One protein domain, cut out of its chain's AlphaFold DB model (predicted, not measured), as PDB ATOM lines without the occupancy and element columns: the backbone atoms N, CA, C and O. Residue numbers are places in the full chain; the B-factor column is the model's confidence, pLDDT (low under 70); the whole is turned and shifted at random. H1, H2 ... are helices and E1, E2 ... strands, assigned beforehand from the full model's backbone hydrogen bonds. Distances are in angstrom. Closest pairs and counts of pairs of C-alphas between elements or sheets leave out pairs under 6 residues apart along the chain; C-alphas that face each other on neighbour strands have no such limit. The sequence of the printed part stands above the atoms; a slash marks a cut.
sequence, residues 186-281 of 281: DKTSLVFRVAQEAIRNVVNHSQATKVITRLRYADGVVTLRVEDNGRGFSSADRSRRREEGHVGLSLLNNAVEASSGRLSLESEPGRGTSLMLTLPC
ATOM      1  N   ASP A 186      13.292   6.835 -26.256       76.50
ATOM      2  CA  ASP A 186      13.910   6.415 -24.995       76.50
ATOM      3  C   ASP A 186      14.977   5.330 -25.194       76.50
ATOM      4  O   ASP A 186      16.058   5.398 -24.604       76.50
ATOM      5  N   LYS A 187      14.717   4.361 -26.083       82.38
ATOM      6  CA  LYS A 187      15.673   3.301 -26.429       82.38
ATOM      7  C   LYS A 187      16.858   3.869 -27.214       82.38
ATOM      8  O   LYS A 187      17.992   3.487 -26.940       82.38
ATOM      9  N   THR A 188      16.634   4.825 -28.119       81.50
ATOM     10  CA  THR A 188      17.714   5.534 -28.832       81.50
ATOM     11  C   THR A 188      18.627   6.282 -27.860       81.50
ATOM     12  O   THR A 188      19.847   6.115 -27.900       81.50
ATOM     13  N   SER A 189      18.045   7.052 -26.932       77.31
ATOM     14  CA  SER A 189      18.795   7.756 -25.883       77.31
ATOM     15  C   SER A 189      19.588   6.785 -25.002       77.31
ATOM     16  O   SER A 189      20.732   7.049 -24.630       77.31
ATOM     17  N   LEU A 190      19.008   5.626 -24.689       84.38
ATOM     18  CA  LEU A 190      19.667   4.602 -23.892       84.38
ATOM     19  C   LEU A 190      20.858   3.960 -24.612       84.38
ATOM     20  O   LEU A 190      21.934   3.881 -24.020       84.38
ATOM     21  N   VAL A 191      20.704   3.574 -25.884       89.25
ATOM     22  CA  VAL A 191      21.811   3.071 -26.721       89.25
ATOM     23  C   VAL A 191      22.944   4.093 -26.772       89.25
ATOM     24  O   VAL A 191      24.101   3.733 -26.561       89.25
ATOM     25  N   PHE A 192      22.614   5.369 -26.987       88.00
ATOM     26  CA  PHE A 192      23.606   6.440 -27.058       88.00
ATOM     27  C   PHE A 192      24.366   6.618 -25.739       88.00
ATOM     28  O   PHE A 192      25.595   6.659 -25.738       88.00
ATOM     29  N   ARG A 193      23.660   6.655 -24.601       85.62
ATOM     30  CA  ARG A 193      24.295   6.771 -23.277       85.62
ATOM     31  C   ARG A 193      25.207   5.587 -22.968       85.62
ATOM     32  O   ARG A 193      26.304   5.791 -22.456       85.62
ATOM     33  N   VAL A 194      24.784   4.367 -23.308       89.25
ATOM     34  CA  VAL A 194      25.614   3.166 -23.139       89.25
ATOM     35  C   VAL A 194      26.859   3.227 -24.022       89.25
ATOM     36  O   VAL A 194      27.953   2.963 -23.528       89.25
ATOM     37  N   ALA A 195      26.728   3.622 -25.291       91.88
ATOM     38  CA  ALA A 195      27.869   3.783 -26.191       91.88
ATOM     39  C   ALA A 195      28.854   4.843 -25.677       91.88
ATOM     40  O   ALA A 195      30.057   4.591 -25.612       91.88
ATOM     41  N   GLN A 196      28.349   6.007 -25.263       87.62
ATOM     42  CA  GLN A 196      29.171   7.107 -24.766       87.62
ATOM     43  C   GLN A 196      29.932   6.713 -23.498       87.62
ATOM     44  O   GLN A 196      31.125   6.988 -23.387       87.62
ATOM     45  N   GLU A 197      29.261   6.056 -22.553       88.44
ATOM     46  CA  GLU A 197      29.891   5.587 -21.321       88.44
ATOM     47  C   GLU A 197      30.924   4.488 -21.600       88.44
ATOM     48  O   GLU A 197      32.017   4.509 -21.036       88.44
ATOM     49  N   ALA A 198      30.633   3.556 -22.512       90.00
ATOM     50  CA  ALA A 198      31.582   2.521 -22.912       90.00
ATOM     51  C   ALA A 198      32.851   3.131 -23.529       90.00
ATOM     52  O   ALA A 198      33.956   2.831 -23.082       90.00
ATOM     53  N   ILE A 199      32.705   4.045 -24.493       89.25
ATOM     54  CA  ILE A 199      33.838   4.713 -25.153       89.25
ATOM     55  C   ILE A 199      34.630   5.563 -24.153       89.25
ATOM     56  O   ILE A 199      35.859   5.505 -24.139       89.25
ATOM     57  N   ARG A 200      33.952   6.309 -23.271       85.06
ATOM     58  CA  ARG A 200      34.604   7.085 -22.204       85.06
ATOM     59  C   ARG A 200      35.455   6.187 -21.304       85.06
ATOM     60  O   ARG A 200      36.581   6.551 -20.975       85.06
ATOM     61  N   ASN A 201      34.942   5.011 -20.941       85.69
ATOM     62  CA  ASN A 201      35.675   4.041 -20.129       85.69
ATOM     63  C   ASN A 201      36.911   3.487 -20.849       85.69
ATOM     64  O   ASN A 201      37.963   3.355 -20.226       85.69
ATOM     65  N   VAL A 202      36.818   3.223 -22.156       87.31
ATOM     66  CA  VAL A 202      37.976   2.825 -22.971       87.31
ATOM     67  C   VAL A 202      39.046   3.920 -22.942       87.31
ATOM     68  O   VAL A 202      40.172   3.673 -22.510       87.31
ATOM     69  N   VAL A 203      38.675   5.151 -23.306       86.44
ATOM     70  CA  VAL A 203      39.602   6.293 -23.392       86.44
ATOM     71  C   VAL A 203      40.294   6.569 -22.056       86.44
ATOM     72  O   VAL A 203      41.508   6.755 -22.016       86.44
ATOM     73  N   ASN A 204      39.546   6.560 -20.952       85.38
ATOM     74  CA  ASN A 204      40.077   6.981 -19.656       85.38
ATOM     75  C   ASN A 204      40.770   5.860 -18.875       85.38
ATOM     76  O   ASN A 204      41.567   6.144 -17.978       85.38
ATOM     77  N   HIS A 205      40.444   4.590 -19.140       83.31
ATOM     78  CA  HIS A 205      40.807   3.509 -18.221       83.31
ATOM     79  C   HIS A 205      41.431   2.272 -18.858       83.31
ATOM     80  O   HIS A 205      42.012   1.484 -18.096       83.31
ATOM     81  N   SER A 206      41.340   2.064 -20.177       84.69
ATOM     82  CA  SER A 206      41.780   0.799 -20.781       84.69
ATOM     83  C   SER A 206      43.201   0.819 -21.345       84.69
ATOM     84  O   SER A 206      43.789  -0.250 -21.472       84.69
ATOM     85  N   GLN A 207      43.783   1.991 -21.634       89.25
ATOM     86  CA  GLN A 207      45.062   2.097 -22.367       89.25
ATOM     87  C   GLN A 207      45.033   1.350 -23.720       89.25
ATOM     88  O   GLN A 207      46.063   0.884 -24.205       89.25
ATOM     89  N   ALA A 208      43.848   1.198 -24.320       88.44
ATOM     90  CA  ALA A 208      43.685   0.554 -25.615       88.44
ATOM     91  C   ALA A 208      44.283   1.397 -26.744       88.44
ATOM     92  O   ALA A 208      44.184   2.622 -26.753       88.44
ATOM     93  N   THR A 209      44.835   0.718 -27.747       88.75
ATOM     94  CA  THR A 209      45.244   1.336 -29.018       88.75
ATOM     95  C   THR A 209      44.163   1.220 -30.088       88.75
ATOM     96  O   THR A 209      44.255   1.854 -31.138       88.75
ATOM     97  N   LYS A 210      43.133   0.405 -29.842       86.12
ATOM     98  CA  LYS A 210      42.028   0.164 -30.761       86.12
ATOM     99  C   LYS A 210      40.731  -0.063 -29.997       86.12
ATOM    100  O   LYS A 210      40.680  -0.863 -29.067       86.12
ATOM    101  N   VAL A 211      39.672   0.580 -30.479       90.44
ATOM    102  CA  VAL A 211      38.289   0.336 -30.072       90.44
ATOM    103  C   VAL A 211      37.440   0.061 -31.309       90.44
ATOM    104  O   VAL A 211      37.629   0.688 -32.350       90.44
ATOM    105  N   ILE A 212      36.531  -0.903 -31.225       89.12
ATOM    106  CA  ILE A 212      35.588  -1.251 -32.286       89.12
ATOM    107  C   ILE A 212      34.183  -1.143 -31.712       89.12
ATOM    108  O   ILE A 212      33.835  -1.854 -30.773       89.12
ATOM    109  N   THR A 213      33.363  -0.287 -32.315       89.56
ATOM    110  CA  THR A 213      31.940  -0.173 -31.989       89.56
ATOM    111  C   THR A 213      31.116  -0.721 -33.144       89.56
ATOM    112  O   THR A 213      31.318  -0.330 -34.291       89.56
ATOM    113  N   ARG A 214      30.191  -1.640 -32.860       89.56
ATOM    114  CA  ARG A 214      29.244  -2.185 -33.840       89.56
ATOM    115  C   ARG A 214      27.827  -2.015 -33.323       89.56
ATOM    116  O   ARG A 214      27.518  -2.488 -32.233       89.56
ATOM    117  N   LEU A 215      26.972  -1.387 -34.118       88.00
ATOM    118  CA  LEU A 215      25.538  -1.300 -33.870       88.00
ATOM    119  C   LEU A 215      24.817  -2.105 -34.951       88.00
ATOM    120  O   LEU A 215      25.043  -1.892 -36.139       88.00
ATOM    121  N   ARG A 216      23.965  -3.044 -34.542       85.81
ATOM    122  CA  ARG A 216      23.151  -3.865 -35.440       85.81
ATOM    123  C   ARG A 216      21.694  -3.756 -35.030       85.81
ATOM    124  O   ARG A 216      21.390  -3.920 -33.856       85.81
ATOM    125  N   TYR A 217      20.809  -3.551 -35.997       80.88
ATOM    126  CA  TYR A 217      19.380  -3.784 -35.833       80.88
ATOM    127  C   TYR A 217      18.989  -4.968 -36.709       80.88
ATOM    128  O   TYR A 217      19.228  -4.945 -37.916       80.88
ATOM    129  N   ALA A 218      18.403  -6.002 -36.118       79.50
ATOM    130  CA  ALA A 218      17.825  -7.117 -36.858       79.50
ATOM    131  C   ALA A 218      16.710  -7.755 -36.034       79.50
ATOM    132  O   ALA A 218      16.826  -7.827 -34.813       79.50
ATOM    133  N   ASP A 219      15.654  -8.218 -36.703       82.25
ATOM    134  CA  ASP A 219      14.575  -9.003 -36.089       82.25
ATOM    135  C   ASP A 219      13.933  -8.328 -34.864       82.25
ATOM    136  O   ASP A 219      13.610  -8.977 -33.872       82.25
ATOM    137  N   GLY A 220      13.784  -6.998 -34.909       81.62
ATOM    138  CA  GLY A 220      13.231  -6.228 -33.793       81.62
ATOM    139  C   GLY A 220      14.158  -6.162 -32.579       81.62
ATOM    140  O   GLY A 220      13.697  -5.963 -31.464       81.62
ATOM    141  N   VAL A 221      15.465  -6.353 -32.753       86.81
ATOM    142  CA  VAL A 221      16.444  -6.277 -31.667       86.81
ATOM    143  C   VAL A 221      17.618  -5.407 -32.088       86.81
ATOM    144  O   VAL A 221      18.232  -5.612 -33.137       86.81
ATOM    145  N   VAL A 222      17.973  -4.461 -31.222       90.25
ATOM    146  CA  VAL A 222      19.208  -3.692 -31.328       90.25
ATOM    147  C   VAL A 222      20.298  -4.339 -30.508       90.25
ATOM    148  O   VAL A 222      20.118  -4.651 -29.335       90.25
ATOM    149  N   THR A 223      21.452  -4.522 -31.134       92.69
ATOM    150  CA  THR A 223      22.674  -4.995 -30.499       92.69
ATOM    151  C   THR A 223      23.766  -3.951 -30.686       92.69
ATOM    152  O   THR A 223      24.189  -3.695 -31.811       92.69
ATOM    153  N   LEU A 224      24.237  -3.359 -29.592       94.38
ATOM    154  CA  LEU A 224      25.433  -2.518 -29.563       94.38
ATOM    155  C   LEU A 224      26.565  -3.327 -28.928       94.38
ATOM    156  O   LEU A 224      26.405  -3.851 -27.829       94.38
ATOM    157  N   ARG A 225      27.714  -3.403 -29.595       96.00
ATOM    158  CA  ARG A 225      28.927  -4.044 -29.081       96.00
ATOM    159  C   ARG A 225      30.089  -3.062 -29.140       96.00
ATOM    160  O   ARG A 225      30.371  -2.535 -30.212       96.00
ATOM    161  N   VAL A 226      30.748  -2.835 -28.008       94.12
ATOM    162  CA  VAL A 226      31.945  -1.991 -27.885       94.12
ATOM    163  C   VAL A 226      33.076  -2.864 -27.362       94.12
ATOM    164  O   VAL A 226      32.962  -3.429 -26.279       94.12
ATOM    165  N   GLU A 227      34.143  -2.993 -28.144       95.12
ATOM    166  CA  GLU A 227      35.294  -3.841 -27.827       95.12
ATOM    167  C   GLU A 227      36.579  -3.036 -27.883       95.12
ATOM    168  O   GLU A 227      36.806  -2.313 -28.853       95.12
ATOM    169  N   ASP A 228      37.450  -3.206 -26.897       93.50
ATOM    170  CA  ASP A 228      38.784  -2.621 -26.903       93.50
ATOM    171  C   ASP A 228      39.868  -3.668 -26.646       93.50
ATOM    172  O   ASP A 228      39.613  -4.724 -26.070       93.50
ATOM    173  N   ASN A 229      41.089  -3.373 -27.091       92.56
ATOM    174  CA  ASN A 229      42.263  -4.229 -26.905       92.56
ATOM    175  C   ASN A 229      43.139  -3.806 -25.713       92.56
ATOM    176  O   ASN A 229      44.342  -4.070 -25.711       92.56
ATOM    177  N   GLY A 230      42.573  -3.081 -24.749       91.88
ATOM    178  CA  GLY A 230      43.303  -2.522 -23.622       91.88
ATOM    179  C   GLY A 230      43.691  -3.555 -22.566       91.88
ATOM    180  O   GLY A 230      43.623  -4.769 -22.752       91.88
ATOM    181  N   ARG A 231      44.082  -3.059 -21.393       91.50
ATOM    182  CA  ARG A 231      44.571  -3.888 -20.282       91.50
ATOM    183  C   ARG A 231      43.542  -4.865 -19.710       91.50
ATOM    184  O   ARG A 231      43.942  -5.795 -19.020       91.50
ATOM    185  N   GLY A 232      42.249  -4.649 -19.953       88.75
ATOM    186  CA  GLY A 232      41.166  -5.384 -19.299       88.75
ATOM    187  C   GLY A 232      41.216  -5.311 -17.764       88.75
ATOM    188  O   GLY A 232      42.001  -4.562 -17.176       88.75
ATOM    189  N   PHE A 233      40.347  -6.058 -17.089       86.56
ATOM    190  CA  PHE A 233      40.308  -6.126 -15.626       86.56
ATOM    191  C   PHE A 233      39.682  -7.439 -15.148       86.56
ATOM    192  O   PHE A 233      38.945  -8.090 -15.885       86.56
ATOM    193  N   SER A 234      39.975  -7.833 -13.908       85.31
ATOM    194  CA  SER A 234      39.400  -9.033 -13.294       85.31
ATOM    195  C   SER A 234      38.038  -8.759 -12.640       85.31
ATOM    196  O   SER A 234      37.660  -7.616 -12.363       85.31
ATOM    197  N   SER A 235      37.300  -9.822 -12.313       75.69
ATOM    198  CA  SER A 235      36.067  -9.723 -11.521       75.69
ATOM    199  C   SER A 235      36.298  -9.084 -10.142       75.69
ATOM    200  O   SER A 235      35.434  -8.347  -9.669       75.69
ATOM    201  N   ALA A 236      37.471  -9.288  -9.533       74.31
ATOM    202  CA  ALA A 236      37.847  -8.674  -8.260       74.31
ATOM    203  C   ALA A 236      38.068  -7.153  -8.383       74.31
ATOM    204  O   ALA A 236      37.594  -6.392  -7.538       74.31
ATOM    205  N   ASP A 237      38.711  -6.701  -9.467       72.00
ATOM    206  CA  ASP A 237      38.901  -5.270  -9.759       72.00
ATOM    207  C   ASP A 237      37.559  -4.562  -9.980       72.00
ATOM    208  O   ASP A 237      37.353  -3.424  -9.552       72.00
ATOM    209  N   ARG A 238      36.612  -5.260 -10.621       71.62
ATOM    210  CA  ARG A 238      35.255  -4.759 -10.856       71.62
ATOM    211  C   ARG A 238      34.474  -4.580  -9.553       71.62
ATOM    212  O   ARG A 238      33.768  -3.582  -9.417       71.62
ATOM    213  N   SER A 239      34.586  -5.522  -8.618       67.00
ATOM    214  CA  SER A 239      33.916  -5.433  -7.314       67.00
ATOM    215  C   SER A 239      34.440  -4.257  -6.490       67.00
ATOM    216  O   SER A 239      33.635  -3.464  -6.012       67.00
ATOM    217  N   ARG A 240      35.767  -4.055  -6.439       67.06
ATOM    218  CA  ARG A 240      36.364  -2.882  -5.769       67.06
ATOM    219  C   ARG A 240      35.883  -1.557  -6.361       67.06
ATOM    220  O   ARG A 240      35.455  -0.676  -5.629       67.06
ATOM    221  N   ARG A 241      35.855  -1.428  -7.693       66.88
ATOM    222  CA  ARG A 241      35.393  -0.188  -8.353       66.88
ATOM    223  C   ARG A 241      33.903   0.109  -8.155       66.88
ATOM    224  O   ARG A 241      33.503   1.271  -8.196       66.88
ATOM    225  N   ARG A 242      33.073  -0.924  -7.954       63.16
ATOM    226  CA  ARG A 242      31.658  -0.755  -7.576       63.16
ATOM    227  C   ARG A 242      31.516  -0.178  -6.167       63.16
ATOM    228  O   ARG A 242      30.645   0.661  -5.964       63.16
ATOM    229  N   GLU A 243      32.366  -0.595  -5.233       55.84
ATOM    230  CA  GLU A 243      32.407  -0.063  -3.861       55.84
ATOM    231  C   GLU A 243      32.971   1.368  -3.816       55.84
ATOM    232  O   GLU A 243      32.495   2.191  -3.040       55.84
ATOM    233  N   GLU A 244      33.895   1.708  -4.719       55.06
ATOM    234  CA  GLU A 244      34.461   3.059  -4.894       55.06
ATOM    235  C   GLU A 244      33.525   4.045  -5.632       55.06
ATOM    236  O   GLU A 244      33.932   5.149  -5.995       55.06
ATOM    237  N   GLY A 245      32.261   3.677  -5.869       48.62
ATOM    238  CA  GLY A 245      31.241   4.610  -6.355       48.62
ATOM    239  C   GLY A 245      31.284   4.921  -7.855       48.62
ATOM    240  O   GLY A 245      30.773   5.959  -8.269       48.62
ATOM    241  N   HIS A 246      31.836   4.049  -8.708       57.06
ATOM    242  CA  HIS A 246      31.658   4.186 -10.165       57.06
ATOM    243  C   HIS A 246      30.228   3.779 -10.571       57.06
ATOM    244  O   HIS A 246      29.949   2.634 -10.927       57.06
ATOM    245  N   VAL A 247      29.306   4.744 -10.485       59.31
ATOM    246  CA  VAL A 247      27.848   4.551 -10.630       59.31
ATOM    247  C   VAL A 247      27.365   4.486 -12.092       59.31
ATOM    248  O   VAL A 247      26.218   4.129 -12.353       59.31
ATOM    249  N   GLY A 248      28.214   4.828 -13.070       66.00
ATOM    250  CA  GLY A 248      27.802   5.019 -14.471       66.00
ATOM    251  C   GLY A 248      27.185   3.770 -15.111       66.00
ATOM    252  O   GLY A 248      26.023   3.772 -15.516       66.00
ATOM    253  N   LEU A 249      27.933   2.664 -15.149       72.69
ATOM    254  CA  LEU A 249      27.475   1.417 -15.776       72.69
ATOM    255  C   LEU A 249      26.379   0.693 -14.981       72.69
ATOM    256  O   LEU A 249      25.593  -0.040 -15.577       72.69
ATOM    257  N   SER A 250      26.298   0.871 -13.658       74.19
ATOM    258  CA  SER A 250      25.224   0.280 -12.846       74.19
ATOM    259  C   SER A 250      23.886   0.989 -13.061       74.19
ATOM    260  O   SER A 250      22.874   0.314 -13.231       74.19
ATOM    261  N   LEU A 251      23.871   2.324 -13.140       77.75
ATOM    262  CA  LEU A 251      22.659   3.085 -13.476       77.75
ATOM    263  C   LEU A 251      22.174   2.776 -14.893       77.75
ATOM    264  O   LEU A 251      20.976   2.594 -15.111       77.75
ATOM    265  N   LEU A 252      23.102   2.672 -15.847       83.19
ATOM    266  CA  LEU A 252      22.765   2.289 -17.214       83.19
ATOM    267  C   LEU A 252      22.249   0.852 -17.293       83.19
ATOM    268  O   LEU A 252      21.283   0.617 -18.008       83.19
ATOM    269  N   ASN A 253      22.819  -0.087 -16.528       85.69
ATOM    270  CA  ASN A 253      22.301  -1.453 -16.458       85.69
ATOM    271  C   ASN A 253      20.842  -1.479 -15.979       85.69
ATOM    272  O   ASN A 253      20.010  -2.110 -16.620       85.69
ATOM    273  N   ASN A 254      20.512  -0.726 -14.926       85.25
ATOM    274  CA  ASN A 254      19.138  -0.636 -14.426       85.25
ATOM    275  C   ASN A 254      18.181  -0.044 -15.476       85.25
ATOM    276  O   ASN A 254      17.072  -0.539 -15.655       85.25
ATOM    277  N   ALA A 255      18.606   0.997 -16.202       84.81
ATOM    278  CA  ALA A 255      17.802   1.595 -17.271       84.81
ATOM    279  C   ALA A 255      17.604   0.644 -18.472       84.81
ATOM    280  O   ALA A 255      16.538   0.636 -19.094       84.81
ATOM    281  N   VAL A 256      18.613  -0.177 -18.783       90.31
ATOM    282  CA  VAL A 256      18.555  -1.236 -19.806       90.31
ATOM    283  C   VAL A 256      17.595  -2.343 -19.398       90.31
ATOM    284  O   VAL A 256      16.728  -2.698 -20.196       90.31
ATOM    285  N   GLU A 257      17.683  -2.833 -18.164       90.12
ATOM    286  CA  GLU A 257      16.763  -3.844 -17.630       90.12
ATOM    287  C   GLU A 257      15.316  -3.336 -17.598       90.12
ATOM    288  O   GLU A 257      14.407  -4.049 -18.018       90.12
ATOM    289  N   ALA A 258      15.098  -2.072 -17.211       88.19
ATOM    290  CA  ALA A 258      13.778  -1.434 -17.249       88.19
ATOM    291  C   ALA A 258      13.188  -1.334 -18.670       88.19
ATOM    292  O   ALA A 258      11.973  -1.244 -18.829       88.19
ATOM    293  N   SER A 259      14.037  -1.384 -19.701       85.81
ATOM    294  CA  SER A 259      13.640  -1.396 -21.116       85.81
ATOM    295  C   SER A 259      13.554  -2.815 -21.702       85.81
ATOM    296  O   SER A 259      13.578  -2.975 -22.925       85.81
ATOM    297  N   SER A 260      13.505  -3.849 -20.853       90.81
ATOM    298  CA  SER A 260      13.561  -5.273 -21.229       90.81
ATOM    299  C   SER A 260      14.833  -5.671 -21.988       90.81
ATOM    300  O   SER A 260      14.869  -6.692 -22.677       90.81
ATOM    301  N   GLY A 261      15.882  -4.855 -21.893       92.06
ATOM    302  CA  GLY A 261      17.181  -5.116 -22.486       92.06
ATOM    303  C   GLY A 261      18.112  -5.896 -21.569       92.06
ATOM    304  O   GLY A 261      17.807  -6.200 -20.417       92.06
ATOM    305  N   ARG A 262      19.302  -6.190 -22.085       94.88
ATOM    306  CA  ARG A 262      20.399  -6.812 -21.348       94.88
ATOM    307  C   ARG A 262      21.698  -6.084 -21.650       94.88
ATOM    308  O   ARG A 262      21.997  -5.829 -22.812       94.88
ATOM    309  N   LEU A 263      22.481  -5.813 -20.613       93.12
ATOM    310  CA  LEU A 263      23.843  -5.311 -20.732       93.12
ATOM    311  C   LEU A 263      24.805  -6.357 -20.153       93.12
ATOM    312  O   LEU A 263      24.701  -6.727 -18.986       93.12
ATOM    313  N   SER A 264      25.738  -6.851 -20.960       92.06
ATOM    314  CA  SER A 264      26.818  -7.733 -20.517       92.06
ATOM    315  C   SER A 264      28.170  -7.059 -20.709       92.06
ATOM    316  O   SER A 264      28.375  -6.269 -21.628       92.06
ATOM    317  N   LEU A 265      29.089  -7.354 -19.796       90.50
ATOM    318  CA  LEU A 265      30.443  -6.819 -19.791       90.50
ATOM    319  C   LEU A 265      31.398  -7.963 -19.486       90.50
ATOM    320  O   LEU A 265      31.363  -8.513 -18.382       90.50
ATOM    321  N   GLU A 266      32.233  -8.285 -20.459       92.06
ATOM    322  CA  GLU A 266      33.262  -9.312 -20.388       92.06
ATOM    323  C   GLU A 266      34.624  -8.626 -20.436       92.06
ATOM    324  O   GLU A 266      34.868  -7.754 -21.268       92.06
ATOM    325  N   SER A 267      35.513  -8.972 -19.513       91.38
ATOM    326  CA  SER A 267      36.877  -8.458 -19.512       91.38
ATOM    327  C   SER A 267      37.795  -9.451 -18.827       91.38
ATOM    328  O   SER A 267      37.408 -10.082 -17.844       91.38
ATOM    329  N   GLU A 268      39.009  -9.563 -19.354       89.31
ATOM    330  CA  GLU A 268      40.080 -10.353 -18.765       89.31
ATOM    331  C   GLU A 268      41.375  -9.529 -18.784       89.31
ATOM    332  O   GLU A 268      41.641  -8.837 -19.778       89.31
ATOM    333  N   PRO A 269      42.207  -9.592 -17.726       89.56
ATOM    334  CA  PRO A 269      43.509  -8.938 -17.723       89.56
ATOM    335  C   PRO A 269      44.350  -9.330 -18.950       89.56
ATOM    336  O   PRO A 269      44.554 -10.507 -19.234       89.56
ATOM    337  N   GLY A 270      44.831  -8.329 -19.685       87.19
ATOM    338  CA  GLY A 270      45.630  -8.478 -20.904       87.19
ATOM    339  C   GLY A 270      44.846  -8.786 -22.186       87.19
ATOM    340  O   GLY A 270      45.472  -8.930 -23.234       87.19
ATOM    341  N   ARG A 271      43.509  -8.892 -22.140       89.31
ATOM    342  CA  ARG A 271      42.664  -9.201 -23.316       89.31
ATOM    343  C   ARG A 271      41.620  -8.137 -23.653       89.31
ATOM    344  O   ARG A 271      40.847  -8.330 -24.587       89.31
ATOM    345  N   GLY A 272      41.620  -7.020 -22.928       91.44
ATOM    346  CA  GLY A 272      40.700  -5.910 -23.150       91.44
ATOM    347  C   GLY A 272      39.317  -6.122 -22.542       91.44
ATOM    348  O   GLY A 272      39.131  -6.904 -21.597       91.44
ATOM    349  N   THR A 273      38.345  -5.371 -23.045       92.00
ATOM    350  CA  THR A 273      36.967  -5.375 -22.552       92.00
ATOM    351  C   THR A 273      35.985  -5.422 -23.725       92.00
ATOM    352  O   THR A 273      36.187  -4.794 -24.760       92.00
ATOM    353  N   SER A 274      34.908  -6.189 -23.561       94.12
ATOM    354  CA  SER A 274      33.785  -6.308 -24.489       94.12
ATOM    355  C   SER A 274      32.493  -5.993 -23.740       94.12
ATOM    356  O   SER A 274      32.086  -6.718 -22.828       94.12
ATOM    357  N   LEU A 275      31.852  -4.890 -24.109       94.44
ATOM    358  CA  LEU A 275      30.527  -4.508 -23.638       94.44
ATOM    359  C   LEU A 275      29.509  -4.824 -24.730       94.44
ATOM    360  O   LEU A 275      29.677  -4.413 -25.878       94.44
ATOM    361  N   MET A 276      28.434  -5.516 -24.368       95.81
ATOM    362  CA  MET A 276      27.338  -5.839 -25.274       95.81
ATOM    363  C   MET A 276      26.002  -5.426 -24.663       95.81
ATOM    364  O   MET A 276      25.626  -5.870 -23.583       95.81
ATOM    365  N   LEU A 277      25.279  -4.577 -25.380       95.00
ATOM    366  CA  LEU A 277      23.911  -4.175 -25.097       95.00
ATOM    367  C   LEU A 277      22.985  -4.856 -26.099       95.00
ATOM    368  O   LEU A 277      23.200  -4.751 -27.304       95.00
ATOM    369  N   THR A 278      21.919  -5.465 -25.597       94.06
ATOM    370  CA  THR A 278      20.817  -6.014 -26.386       94.06
ATOM    371  C   THR A 278      19.522  -5.352 -25.939       94.06
ATOM    372  O   THR A 278      19.186  -5.413 -24.761       94.06
ATOM    373  N   LEU A 279      18.785  -4.732 -26.857       91.69
ATOM    374  CA  LEU A 279      17.497  -4.094 -26.588       91.69
ATOM    375  C   LEU A 279      16.441  -4.626 -27.561       91.69
ATOM    376  O   LEU A 279      16.600  -4.437 -28.768       91.69
ATOM    377  N   PRO A 280      15.366  -5.271 -27.077       88.06
ATOM    378  CA  PRO A 280      14.217  -5.564 -27.925       88.06
ATOM    379  C   PRO A 280      13.552  -4.247 -28.336       88.06
ATOM    380  O   PRO A 280      13.544  -3.288 -27.561       88.06
ATOM    381  N   CYS A 281      13.018  -4.184 -29.550       73.88
ATOM    382  CA  CYS A 281      12.417  -3.009 -30.180       73.88
ATOM    383  C   CYS A 281      10.907  -3.164 -30.220       73.88
ATOM    384  O   CYS A 281      10.432  -4.183 -30.761       73.88
TER     385      CYS A 281
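Overview. This is residues 186 to 281 of the 281 residues of the protein "Prephenate dehydratase" of Actinobacteria bacterium (UniProt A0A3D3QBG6). A twisted antiparallel sheet of four strands has two helices side by side over one face and the other face bare. The long H1 covers the inner strands E2 and E4, the shorter H3 lies over the edge strand E3, and the small H2 is set off from the sheet, on the way from E2 to H3. The printed part has 96 residues with three named helices and four named strands, along the chain H1 E1 E2 H2 H3 E3 E4, and the sheet's order is E1 E2 E4 E3. The class is mixed, helices and strands, and the whole is compact, with a radius of gyration of the C-alphas of 13.1 A and spans of 35 by 28 by 18 A.

Arrangement. H1, residues 186 to 206, is on the sheet made by E1, residues 211 to 218, E2, residues 221 to 228, E4, residues 272 to 280, and E3, residues 262 to 268. Its height over the sheet is 9.4 A, and it runs along the strands, at 5 degrees to E2 on the local plane. Its closest C-alphas to E2 are those of Ala 198 and Val 226, 6.7 A apart. E1 and E2 form an antiparallel hairpin, with N 214 and O 225 within hydrogen-bond range at 2.8 A. E2 and E4 are antiparallel, with N 224 and O 277 at 2.9 A. H2, residues 235 to 243, is not on the sheet, but only just, with 4 pairs of C-alphas within 10 A. H3, residues 248 to 258, is on the same face as H1, over E3 at a height over the sheet of 8.5 A. With residues 190 to 197 alone H1 touches H3, at a shallow tilt of 26 degrees, opposite ways; their closest C-alphas are those of Val 194 and Leu 252, 6.6 A apart. E3 and E4 form the second antiparallel hairpin, with N 264 and O 276 at 2.8 A. E2, H2, H3 and E3 make a split strand-helix-strand unit, two strands running the same way with E4 between them, and its crossover is right-handed. In H1, H2 and H3 every O i to N i+4 pair is within hydrogen-bond range.

Along the chain. H1 begins at C-alpha 186 (13.910, 6.415, -24.995) and is 28.7 A long. E1 measures 22.8 A, E2 23.1 A, H2 12.9 A, H3 15.7 A and E3 20.2 A. E4 is 26.9 A long and ends at C-alpha 280 (14.217, -5.564, -27.925).

Size, cuts and confidence. The two C-alphas farthest apart are those of Asp 219 and Glu 244, 38.9 A. The printed part has no cut, and no link is long. Mean pLDDT of the printed part is 84.5; residues 239 to 248 are under 70.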